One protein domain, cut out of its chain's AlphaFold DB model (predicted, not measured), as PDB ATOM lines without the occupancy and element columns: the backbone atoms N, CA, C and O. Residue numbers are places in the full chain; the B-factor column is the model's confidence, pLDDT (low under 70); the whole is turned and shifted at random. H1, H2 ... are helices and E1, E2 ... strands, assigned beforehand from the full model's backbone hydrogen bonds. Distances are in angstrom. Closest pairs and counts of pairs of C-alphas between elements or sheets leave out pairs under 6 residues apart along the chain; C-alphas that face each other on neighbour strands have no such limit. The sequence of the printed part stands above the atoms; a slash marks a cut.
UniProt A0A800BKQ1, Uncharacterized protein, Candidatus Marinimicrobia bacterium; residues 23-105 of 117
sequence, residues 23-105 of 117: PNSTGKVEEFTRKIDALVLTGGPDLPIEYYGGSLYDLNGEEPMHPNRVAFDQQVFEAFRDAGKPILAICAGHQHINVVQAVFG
ATOM      1  N   PRO A  23     303.371 336.279 196.287       75.75
ATOM      2  CA  PRO A  23     303.736 335.352 197.353       75.75
ATOM      3  C   PRO A  23     304.029 333.957 196.780       75.75
ATOM      4  O   PRO A  23     303.588 333.613 195.686       75.75
ATOM      5  N   ASN A  24     304.687 333.100 197.563       68.38
ATOM      6  CA  ASN A  24     304.767 331.665 197.251       68.38
ATOM      7  C   ASN A  24     303.412 330.939 197.433       68.38
ATOM      8  O   ASN A  24     303.314 329.755 197.130       68.38
ATOM      9  N   SER A  25     302.374 331.617 197.947       63.72
ATOM     10  CA  SER A  25     301.036 331.056 198.179       63.72
ATOM     11  C   SER A  25     299.917 332.008 197.743       63.72
ATOM     12  O   SER A  25     299.907 333.186 198.074       63.72
ATOM     13  N   THR A  26     298.922 331.493 197.026       62.06
ATOM     14  CA  THR A  26     297.883 332.277 196.327       62.06
ATOM     15  C   THR A  26     296.756 332.821 197.219       62.06
ATOM     16  O   THR A  26     295.912 333.589 196.766       62.06
ATOM     17  N   GLY A  27     296.735 332.473 198.507       62.88
ATOM     18  CA  GLY A  27     295.539 332.548 199.361       62.88
ATOM     19  C   GLY A  27     295.036 333.930 199.804       62.88
ATOM     20  O   GLY A  27     294.231 333.976 200.726       62.88
ATOM     21  N   LYS A  28     295.494 335.052 199.231       79.69
ATOM     22  CA  LYS A  28     295.104 336.407 199.696       79.69
ATOM     23  C   LYS A  28     294.577 337.356 198.618       79.69
ATOM     24  O   LYS A  28     294.285 338.508 198.937       79.69
ATOM     25  N   VAL A  29     294.429 336.896 197.372       88.19
ATOM     26  CA  VAL A  29     294.039 337.762 196.241       88.19
ATOM     27  C   VAL A  29     292.696 338.447 196.469       88.19
ATOM     28  O   VAL A  29     292.584 339.667 196.348       88.19
ATOM     29  N   GLU A  30     291.690 337.693 196.896       88.00
ATOM     30  CA  GLU A  30     290.360 338.243 197.160       88.00
ATOM     31  C   GLU A  30     290.357 339.268 198.303       88.00
ATOM     32  O   GLU A  30     289.636 340.266 198.253       88.00
ATOM     33  N   GLU A  31     291.168 339.046 199.342       89.12
ATOM     34  CA  GLU A  31     291.203 339.914 200.520       89.12
ATOM     35  C   GLU A  31     291.703 341.316 200.191       89.12
ATOM     36  O   GLU A  31     291.078 342.298 200.599       89.12
ATOM     37  N   PHE A  32     292.820 341.428 199.464       88.81
ATOM     38  CA  PHE A  32     293.323 342.742 199.074       88.81
ATOM     39  C   PHE A  32     292.501 343.348 197.941       88.81
ATOM     40  O   PHE A  32     292.314 344.560 197.932       88.81
ATOM     41  N   THR A  33     291.925 342.530 197.051       93.25
ATOM     42  CA  THR A  33     291.030 343.031 195.999       93.25
ATOM     43  C   THR A  33     289.839 343.759 196.609       93.25
ATOM     44  O   THR A  33     289.451 344.803 196.105       93.25
ATOM     45  N   ARG A  34     289.291 343.300 197.745       93.81
ATOM     46  CA  ARG A  34     288.230 344.036 198.459       93.81
ATOM     47  C   ARG A  34     288.692 345.386 199.016       93.81
ATOM     48  O   ARG A  34     287.899 346.320 199.024       93.81
ATOM     49  N   LYS A  35     289.948 345.493 199.456       94.44
ATOM     50  CA  LYS A  35     290.501 346.664 200.164       94.44
ATOM     51  C   LYS A  35     291.116 347.732 199.256       94.44
ATOM     52  O   LYS A  35     291.345 348.837 199.729       94.44
ATOM     53  N   ILE A  36     291.436 347.395 198.010       95.94
ATOM     54  CA  ILE A  36     292.135 348.281 197.070       95.94
ATOM     55  C   ILE A  36     291.151 348.775 196.009       95.94
ATOM     56  O   ILE A  36     290.415 347.974 195.437       95.94
ATOM     57  N   ASP A  37     291.139 350.076 195.728       96.88
ATOM     58  CA  ASP A  37     290.151 350.692 194.833       96.88
ATOM     59  C   ASP A  37     290.444 350.477 193.343       96.88
ATOM     60  O   ASP A  37     289.516 350.317 192.554       96.88
ATOM     61  N   ALA A  38     291.720 350.433 192.956       96.62
ATOM     62  CA  ALA A  38     292.152 350.288 191.570       96.62
ATOM     63  C   ALA A  38     293.474 349.514 191.462       96.62
ATOM     64  O   ALA A  38     294.277 349.493 192.395       96.62
ATOM     65  N   LEU A  39     293.707 348.896 190.305       96.69
ATOM     66  CA  LEU A  39     294.904 348.108 190.017       96.69
ATOM     67  C   LEU A  39     295.798 348.812 188.994       96.69
ATOM     68  O   LEU A  39     295.333 349.213 187.929       96.69
ATOM     69  N   VAL A  40     297.101 348.868 189.278       96.38
ATOM     70  CA  VAL A  40     298.132 349.216 188.291       96.38
ATOM     71  C   VAL A  40     299.006 347.991 188.030       96.38
ATOM     72  O   VAL A  40     299.773 347.577 188.897       96.38
ATOM     73  N   LEU A  41     298.911 347.418 186.828       94.81
ATOM     74  CA  LEU A  41     299.826 346.378 186.360       94.81
ATOM     75  C   LEU A  41     301.056 347.029 185.732       94.81
ATOM     76  O   LEU A  41     300.977 347.719 184.710       94.81
ATOM     77  N   THR A  42     302.200 346.811 186.370       94.00
ATOM     78  CA  THR A  42     303.464 347.446 185.997       94.00
ATOM     79  C   THR A  42     304.138 346.753 184.811       94.00
ATOM     80  O   THR A  42     303.903 345.579 184.513       94.00
ATOM     81  N   GLY A  43     305.007 347.497 184.129       92.81
ATOM     82  CA  GLY A  43     305.908 346.940 183.127       92.81
ATOM     83  C   GLY A  43     306.984 346.060 183.763       92.81
ATOM     84  O   GLY A  43     307.125 345.987 184.982       92.81
ATOM     85  N   GLY A  44     307.770 345.391 182.935       91.38
ATOM     86  CA  GLY A  44     308.829 344.495 183.385       91.38
ATOM     87  C   GLY A  44     309.298 343.619 182.231       91.38
ATOM     88  O   GLY A  44     309.056 344.006 181.090       91.38
ATOM     89  N   PRO A  45     309.922 342.471 182.533       91.44
ATOM     90  CA  PRO A  45     310.370 341.540 181.508       91.44
ATOM     91  C   PRO A  45     309.223 341.022 180.641       91.44
ATOM     92  O   PRO A  45     308.068 340.999 181.091       91.44
ATOM     93  N   ASP A  46     309.568 340.566 179.442       90.06
ATOM     94  CA  ASP A  46     308.624 339.993 178.487       90.06
ATOM     95  C   ASP A  46     307.967 338.718 179.026       90.06
ATOM     96  O   ASP A  46     308.540 337.972 179.824       90.06
ATOM     97  N   LEU A  47     306.730 338.457 178.600       90.69
ATOM     98  CA  LEU A  47     306.057 337.201 178.920       90.69
ATOM     99  C   LEU A  47     306.819 335.998 178.336       90.69
ATOM    100  O   LEU A  47     307.303 336.089 177.206       90.69
ATOM    101  N   PRO A  48     306.853 334.846 179.033       90.56
ATOM    102  CA  PRO A  48     307.416 333.629 178.461       90.56
ATOM    103  C   PRO A  48     306.645 333.202 177.205       90.56
ATOM    104  O   PRO A  48     305.415 333.323 177.137       90.56
ATOM    105  N   ILE A  49     307.373 332.711 176.200       89.75
ATOM    106  CA  ILE A  49     306.838 332.402 174.864       89.75
ATOM    107  C   ILE A  49     305.711 331.365 174.889       89.75
ATOM    108  O   ILE A  49     304.829 331.372 174.026       89.75
ATOM    109  N   GLU A  50     305.713 330.507 175.906       87.50
ATOM    110  CA  GLU A  50     304.750 329.436 176.137       87.50
ATOM    111  C   GLU A  50     303.341 329.985 176.382       87.50
ATOM    112  O   GLU A  50     302.360 329.324 176.050       87.50
ATOM    113  N   TYR A  51     303.225 331.208 176.911       85.44
ATOM    114  CA  TYR A  51     301.931 331.821 177.213       85.44
ATOM    115  C   TYR A  51     301.198 332.325 175.968       85.44
ATOM    116  O   TYR A  51     299.975 332.450 175.997       85.44
ATOM    117  N   TYR A  52     301.911 332.613 174.876       85.81
ATOM    118  CA  TYR A  52     301.318 333.176 173.658       85.81
ATOM    119  C   TYR A  52     301.629 332.383 172.379       85.81
ATOM    120  O   TYR A  52     301.251 332.811 171.288       85.81
ATOM    121  N   GLY A  53     302.288 331.224 172.494       85.06
ATOM    122  CA  GLY A  53     302.612 330.354 171.360       85.06
ATOM    123  C   GLY A  53     303.643 330.960 170.402       85.06
ATOM    124  O   GLY A  53     303.553 330.754 169.192       85.06
ATOM    125  N   GLY A  54     304.576 331.754 170.933       84.19
ATOM    126  CA  GLY A  54     305.648 332.390 170.167       84.19
ATOM    127  C   GLY A  54     306.759 331.430 169.736       84.19
ATOM    128  O   GLY A  54     306.777 330.254 170.089       84.19
ATOM    129  N   SER A  55     307.717 331.948 168.967       86.94
ATOM    130  CA  SER A  55     308.987 331.270 168.670       86.94
ATOM    131  C   SER A  55     310.106 331.867 169.517       86.94
ATOM    132  O   SER A  55     310.015 333.034 169.889       86.94
ATOM    133  N   LEU A  56     311.153 331.086 169.802       84.44
ATOM    134  CA  LEU A  56     312.344 331.580 170.501       84.44
ATOM    135  C   LEU A  56     312.960 332.765 169.746       84.44
ATOM    136  O   LEU A  56     313.077 332.735 168.519       84.44
ATOM    137  N   TYR A  57     313.363 333.788 170.493       83.50
ATOM    138  CA  TYR A  57     314.055 334.970 169.994       83.50
ATOM    139  C   TYR A  57     315.125 335.401 170.999       83.50
ATOM    140  O   TYR A  57     315.127 334.955 172.146       83.50
ATOM    141  N   ASP A  58     316.056 336.234 170.541       86.25
ATOM    142  CA  ASP A  58     317.106 336.780 171.393       86.25
ATOM    143  C   ASP A  58     316.521 337.845 172.332       86.25
ATOM    144  O   ASP A  58     316.036 338.882 171.878       86.25
ATOM    145  N   LEU A  59     316.563 337.576 173.639       82.88
ATOM    146  CA  LEU A  59     316.137 338.500 174.694       82.88
ATOM    147  C   LEU A  59     317.205 339.564 175.010       82.88
ATOM    148  O   LEU A  59     317.065 340.305 175.978       82.88
ATOM    149  N   ASN A  60     318.294 339.640 174.234       86.56
ATOM    150  CA  ASN A  60     319.433 340.534 174.463       86.56
ATOM    151  C   ASN A  60     320.039 340.384 175.871       86.56
ATOM    152  O   ASN A  60     320.504 341.352 176.474       86.56
ATOM    153  N   GLY A  61     320.023 339.161 176.407       82.69
ATOM    154  CA  GLY A  61     320.500 338.854 177.757       82.69
ATOM    155  C   GLY A  61     319.507 339.154 178.885       82.69
ATOM    156  O   GLY A  61     319.886 339.032 180.050       82.69
ATOM    157  N   GLU A  62     318.261 339.531 178.582       86.25
ATOM    158  CA  GLU A  62     317.191 339.591 179.579       86.25
ATOM    159  C   GLU A  62     316.576 338.205 179.833       86.25
ATOM    160  O   GLU A  62     316.538 337.342 178.960       86.25
ATOM    161  N   GLU A  63     316.074 337.999 181.049       89.75
ATOM    162  CA  GLU A  63     315.326 336.796 181.418       89.75
ATOM    163  C   GLU A  63     313.825 337.056 181.262       89.75
ATOM    164  O   GLU A  63     313.359 338.142 181.627       89.75
ATOM    165  N   PRO A  64     313.036 336.079 180.786       91.75
ATOM    166  CA  PRO A  64     311.598 336.240 180.689       91.75
ATOM    167  C   PRO A  64     310.963 336.407 182.074       91.75
ATOM    168  O   PRO A  64     311.528 336.086 183.126       91.75
ATOM    169  N   MET A  65     309.733 336.909 182.084       91.62
ATOM    170  CA  MET A  65     308.973 337.133 183.301       91.62
ATOM    171  C   MET A  65     308.816 335.831 184.093       91.62
ATOM    172  O   MET A  65     308.332 334.824 183.584       91.62
ATOM    173  N   HIS A  66     309.171 335.879 185.377       91.25
ATOM    174  CA  HIS A  66     309.097 334.716 186.256       91.25
ATOM    175  C   HIS A  66     307.673 334.109 186.287       91.25
ATOM    176  O   HIS A  66     306.722 334.852 186.547       91.25
ATOM    177  N   PRO A  67     307.491 332.779 186.140       88.88
ATOM    178  CA  PRO A  67     306.167 332.146 186.074       88.88
ATOM    179  C   PRO A  67     305.242 332.471 187.256       88.88
ATOM    180  O   PRO A  67     304.053 332.711 187.062       88.88
ATOM    181  N   ASN A  68     305.778 332.569 188.481       89.00
ATOM    182  CA  ASN A  68     304.985 332.981 189.652       89.00
ATOM    183  C   ASN A  68     304.437 334.408 189.529       89.00
ATOM    184  O   ASN A  68     303.328 334.664 189.990       89.00
ATOM    185  N   ARG A  69     305.186 335.330 188.907       90.06
ATOM    186  CA  ARG A  69     304.672 336.669 188.610       90.06
ATOM    187  C   ARG A  69     303.556 336.570 187.579       90.06
ATOM    188  O   ARG A  69     302.519 337.178 187.789       90.06
ATOM    189  N   VAL A  70     303.740 335.776 186.523       91.38
ATOM    190  CA  VAL A  70     302.711 335.602 185.490       91.38
ATOM    191  C   VAL A  70     301.411 335.068 186.110       91.38
ATOM    192  O   VAL A  70     300.353 335.673 185.976       91.38
ATOM    193  N   ALA A  71     301.490 333.985 186.882       89.50
ATOM    194  CA  ALA A  71     300.324 333.408 187.546       89.50
ATOM    195  C   ALA A  71     299.676 334.366 188.563       89.50
ATOM    196  O   ALA A  71     298.455 334.362 188.722       89.50
ATOM    197  N   PHE A  72     300.472 335.164 189.277       91.56
ATOM    198  CA  PHE A  72     299.959 336.134 190.240       91.56
ATOM    199  C   PHE A  72     299.268 337.312 189.548       91.56
ATOM    200  O   PHE A  72     298.120 337.601 189.876       91.56
ATOM    201  N   ASP A  73     299.917 337.939 188.562       92.25
ATOM    202  CA  ASP A  73     299.370 339.064 187.794       92.25
ATOM    203  C   ASP A  73     298.037 338.668 187.133       92.25
ATOM    204  O   ASP A  73     297.083 339.447 187.175       92.25
ATOM    205  N   GLN A  74     297.923 337.429 186.632       91.25
ATOM    206  CA  GLN A  74     296.669 336.883 186.107       91.25
ATOM    207  C   GLN A  74     295.565 336.819 187.174       91.25
ATOM    208  O   GLN A  74     294.471 337.339 186.956       91.25
ATOM    209  N   GLN A  75     295.838 336.210 188.334       91.31
ATOM    210  CA  GLN A  75     294.851 336.078 189.414       91.31
ATOM    211  C   GLN A  75     294.379 337.446 189.922       91.31
ATOM    212  O   GLN A  75     293.189 337.652 190.154       91.31
ATOM    213  N   VAL A  76     295.304 338.398 190.079       93.25
ATOM    214  CA  VAL A  76     294.977 339.765 190.498       93.25
ATOM    215  C   VAL A  76     294.132 340.469 189.443       93.25
ATOM    216  O   VAL A  76     293.115 341.075 189.777       93.25
ATOM    217  N   PHE A  77     294.519 340.371 188.172       94.00
ATOM    218  CA  PHE A  77     293.762 340.953 187.071       94.00
ATOM    219  C   PHE A  77     292.321 340.425 187.030       94.00
ATOM    220  O   PHE A  77     291.382 341.219 186.956       94.00
ATOM    221  N   GLU A  78     292.140 339.106 187.109       92.50
ATOM    222  CA  GLU A  78     290.820 338.471 187.100       92.50
ATOM    223  C   GLU A  78     289.969 338.935 188.287       92.50
ATOM    224  O   GLU A  78     288.833 339.361 188.083       92.50
ATOM    225  N   ALA A  79     290.535 338.972 189.496       93.81
ATOM    226  CA  ALA A  79     289.817 339.411 190.688       93.81
ATOM    227  C   ALA A  79     289.353 340.878 190.602       93.81
ATOM    228  O   ALA A  79     288.206 341.186 190.931       93.81
ATOM    229  N   PHE A  80     290.209 341.797 190.137       95.38
ATOM    230  CA  PHE A  80     289.832 343.208 189.975       95.38
ATOM    231  C   PHE A  80     288.818 343.414 188.847       95.38
ATOM    232  O   PHE A  80     287.889 344.210 189.002       95.38
ATOM    233  N   ARG A  81     288.966 342.681 187.736       94.62
ATOM    234  CA  ARG A  81     288.022 342.714 186.615       94.62
ATOM    235  C   ARG A  81     286.641 342.247 187.062       94.62
ATOM    236  O   ARG A  81     285.655 342.920 186.782       94.62
ATOM    237  N   ASP A  82     286.576 341.117 187.757       94.50
ATOM    238  CA  ASP A  82     285.316 340.517 188.198       94.50
ATOM    239  C   ASP A  82     284.644 341.369 189.292       94.50
ATOM    240  O   ASP A  82     283.419 341.428 189.366       94.50
ATOM    241  N   ALA A  83     285.430 342.117 190.076       95.75
ATOM    242  CA  ALA A  83     284.940 343.135 191.009       95.75
ATOM    243  C   ALA A  83     284.526 344.465 190.339       95.75
ATOM    244  O   ALA A  83     284.079 345.376 191.037       95.75
ATOM    245  N   GLY A  84     284.694 344.614 189.019       95.94
ATOM    246  CA  GLY A  84     284.367 345.840 188.284       95.94
ATOM    247  C   GLY A  84     285.244 347.043 188.648       95.94
ATOM    248  O   GLY A  84     284.813 348.186 188.495       95.94
ATOM    249  N   LYS A  85     286.457 346.805 189.163       97.00
ATOM    250  CA  LYS A  85     287.367 347.862 189.620       97.00
ATOM    251  C   LYS A  85     288.245 348.390 188.477       97.00
ATOM    252  O   LYS A  85     288.599 347.616 187.589       97.00
ATOM    253  N   PRO A  86     288.632 349.681 188.480       97.31
ATOM    254  CA  PRO A  86     289.507 350.245 187.453       97.31
ATOM    255  C   PRO A  86     290.875 349.553 187.388       97.31
ATOM    256  O   PRO A  86     291.492 349.276 188.420       97.31
ATOM    257  N   ILE A  87     291.368 349.316 186.168       97.44
ATOM    258  CA  ILE A  87     292.668 348.685 185.902       97.44
ATOM    259  C   ILE A  87     293.442 349.527 184.886       97.44
ATOM    260  O   ILE A  87     292.952 349.783 183.787       97.44
ATOM    261  N   LEU A  88     294.672 349.906 185.232       96.69
ATOM    262  CA  LEU A  88     295.649 350.497 184.321       96.69
ATOM    263  C   LEU A  88     296.799 349.511 184.115       96.69
ATOM    264  O   LEU A  88     297.437 349.086 185.073       96.69
ATOM    265  N   ALA A  89     297.093 349.160 182.868       95.94
ATOM    266  CA  ALA A  89     298.147 348.210 182.538       95.94
ATOM    267  C   ALA A  89     299.184 348.850 181.616       95.94
ATOM    268  O   ALA A  89     298.832 349.439 180.596       95.94
ATOM    269  N   ILE A  90     300.462 348.753 181.986       95.12
ATOM    270  CA  ILE A  90     301.554 349.489 181.341       95.12
ATOM    271  C   ILE A  90     302.595 348.501 180.808       95.12
ATOM    272  O   ILE A  90     303.082 347.654 181.554       95.12
ATOM    273  N   CYS A  91     302.979 348.641 179.532       94.06
ATOM    274  CA  CYS A  91     304.014 347.820 178.884       94.06
ATOM    275  C   CYS A  91     303.712 346.312 179.037       94.06
ATOM    276  O   CYS A  91     302.661 345.864 178.579       94.06
ATOM    277  N   ALA A  92     304.569 345.547 179.717       92.19
ATOM    278  CA  ALA A  92     304.363 344.125 179.980       92.19
ATOM    279  C   ALA A  92     303.017 343.828 180.668       92.19
ATOM    280  O   ALA A  92     302.389 342.823 180.357       92.19
ATOM    281  N   GLY A  93     302.511 344.719 181.531       93.94
ATOM    282  CA  GLY A  93     301.181 344.563 182.124       93.94
ATOM    283  C   GLY A  93     300.061 344.573 181.076       93.94
ATOM    284  O   GLY A  93     299.120 343.787 181.158       93.94
ATOM    285  N   HIS A  94     300.166 345.431 180.057       94.31
ATOM    286  CA  HIS A  94     299.199 345.479 178.956       94.31
ATOM    287  C   HIS A  94     299.285 344.224 178.076       94.31
ATOM    288  O   HIS A  94     298.262 343.615 177.763       94.31
ATOM    289  N   GLN A  95     300.508 343.806 177.730       91.81
ATOM    290  CA  GLN A  95     300.752 342.567 176.984       91.81
ATOM    291  C   GLN A  95     300.173 341.355 177.727       91.81
ATOM    292  O   GLN A  95     299.506 340.516 177.122       91.81
ATOM    293  N   HIS A  96     300.364 341.313 179.048       91.44
ATOM    294  CA  HIS A  96     299.847 340.270 179.920       91.44
ATOM    295  C   HIS A  96     298.328 340.157 179.851       91.44
ATOM    296  O   HIS A  96     297.810 339.077 179.561       91.44
ATOM    297  N   ILE A  97     297.612 341.268 180.058       90.56
ATOM    298  CA  ILE A  97     296.149 341.285 179.947       90.56
ATOM    299  C   ILE A  97     295.715 340.748 178.586       90.56
ATOM    300  O   ILE A  97     294.793 339.938 178.513       90.56
ATOM    301  N   ASN A  98     296.364 341.189 177.510       89.25
ATOM    302  CA  ASN A  98     295.979 340.768 176.176       89.25
ATOM    303  C   ASN A  98     296.140 339.250 175.982       89.25
ATOM    304  O   ASN A  98     295.235 338.604 175.457       89.25
ATOM    305  N   VAL A  99     297.267 338.678 176.413       86.44
ATOM    306  CA  VAL A  99     297.518 337.234 176.311       86.44
ATOM    307  C   VAL A  99     296.507 336.445 177.144       86.44
ATOM    308  O   VAL A  99     295.858 335.546 176.613       86.44
ATOM    309  N   VAL A 100     296.285 336.836 178.404       79.31
ATOM    310  CA  VAL A 100     295.285 336.199 179.276       79.31
ATOM    311  C   VAL A 100     293.895 336.262 178.639       79.31
ATOM    312  O   VAL A 100     293.220 335.245 178.511       79.31
ATOM    313  N   GLN A 101     293.452 337.427 178.167       77.31
ATOM    314  CA  GLN A 101     292.117 337.563 177.574       77.31
ATOM    315  C   GLN A 101     291.953 336.817 176.237       77.31
ATOM    316  O   GLN A 101     290.851 336.341 175.938       77.31
ATOM    317  N   ALA A 102     293.024 336.695 175.448       67.44
ATOM    318  CA  ALA A 102     293.019 335.962 174.186       67.44
ATOM    319  C   ALA A 102     292.927 334.442 174.394       67.44
ATOM    320  O   ALA A 102     292.169 333.779 173.685       67.44
ATOM    321  N   VAL A 103     293.633 333.895 175.390       57.44
ATOM    322  CA  VAL A 103     293.621 332.455 175.712       57.44
ATOM    323  C   VAL A 103     292.242 331.987 176.196       57.44
ATOM    324  O   VAL A 103     291.815 330.887 175.853       57.44
ATOM    325  N   PHE A 104     291.484 332.836 176.900       53.38
ATOM    326  CA  PHE A 104     290.129 332.508 177.374       53.38
ATOM    327  C   PHE A 104     289.000 332.887 176.397       53.38
ATOM    328  O   PHE A 104     287.833 332.935 176.789       53.38
ATOM    329  N   GLY A 105     289.320 333.156 175.125       47.69
ATOM    330  CA  GLY A 105     288.328 333.356 174.061       47.69
ATOM    331  C   GLY A 105     287.490 334.633 174.187       47.69
ATOM    332  O   GLY A 105     286.444 334.732 173.547       47.69
TER     333      GLY A 105
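What this domain is: This is residues 23 to 105 of the 117 residues of an uncharacterized protein of Candidatus Marinimicrobia bacterium (UniProt A0A800BKQ1). Helix H2 forms the middle, with H1 packed on it, H3 crossing it and a small parallel sheet, E1 beside E2, along one side; a long loop, residues 42 to 66, makes the end far from H1. The 83 printed residues run H1, E1, H2, E2, H3: mostly helix, though under half are in named elements. The whole is compact, radius of gyration of the C-alphas 13.4 A, spans 40 by 28 by 20 A.

How they stand to each other: H1, residues 29 to 35, touches residues 75 to 80 of H2, residues 67 to 82, at a steep tilt of 47 degrees; the closest C-alphas, Thr 33 and Phe 80, are 6.1 A apart. E1, residues 39 to 41, is parallel to E2, residues 87 to 89, with N 41 and O 88 within hydrogen-bond range at 2.8 A. E1, H2 and E2 form a strand-helix-strand unit, parallel neighbour strands with a helix between, its crossover right-handed. H3, residues 92 to 103, touches H2 with residues 96 to 100 alone, about perpendicular at 74 degrees; the closest C-alphas, Gln 74 and Val 100, are 7.0 A apart. Every O i to N i+4 pair is within hydrogen-bond range in H2 and H3, 2 of 3 in H1.

Where its parts are: H1, from C-alpha 29 at (294.039, 337.762, 196.241), measures 10.4 A, E1 and E2 6.4 A each, H2 22.6 A, and H3, to C-alpha 103 at (293.621, 332.455, 175.712), 16.4 A.

The domain as a whole: The farthest C-alphas, Lys 35 and Asp 58, are 40.4 A apart. The printed part has no cut; the link E1 to H2 is long. Residues 24 to 27 and 102 to 105 have pLDDT under 70.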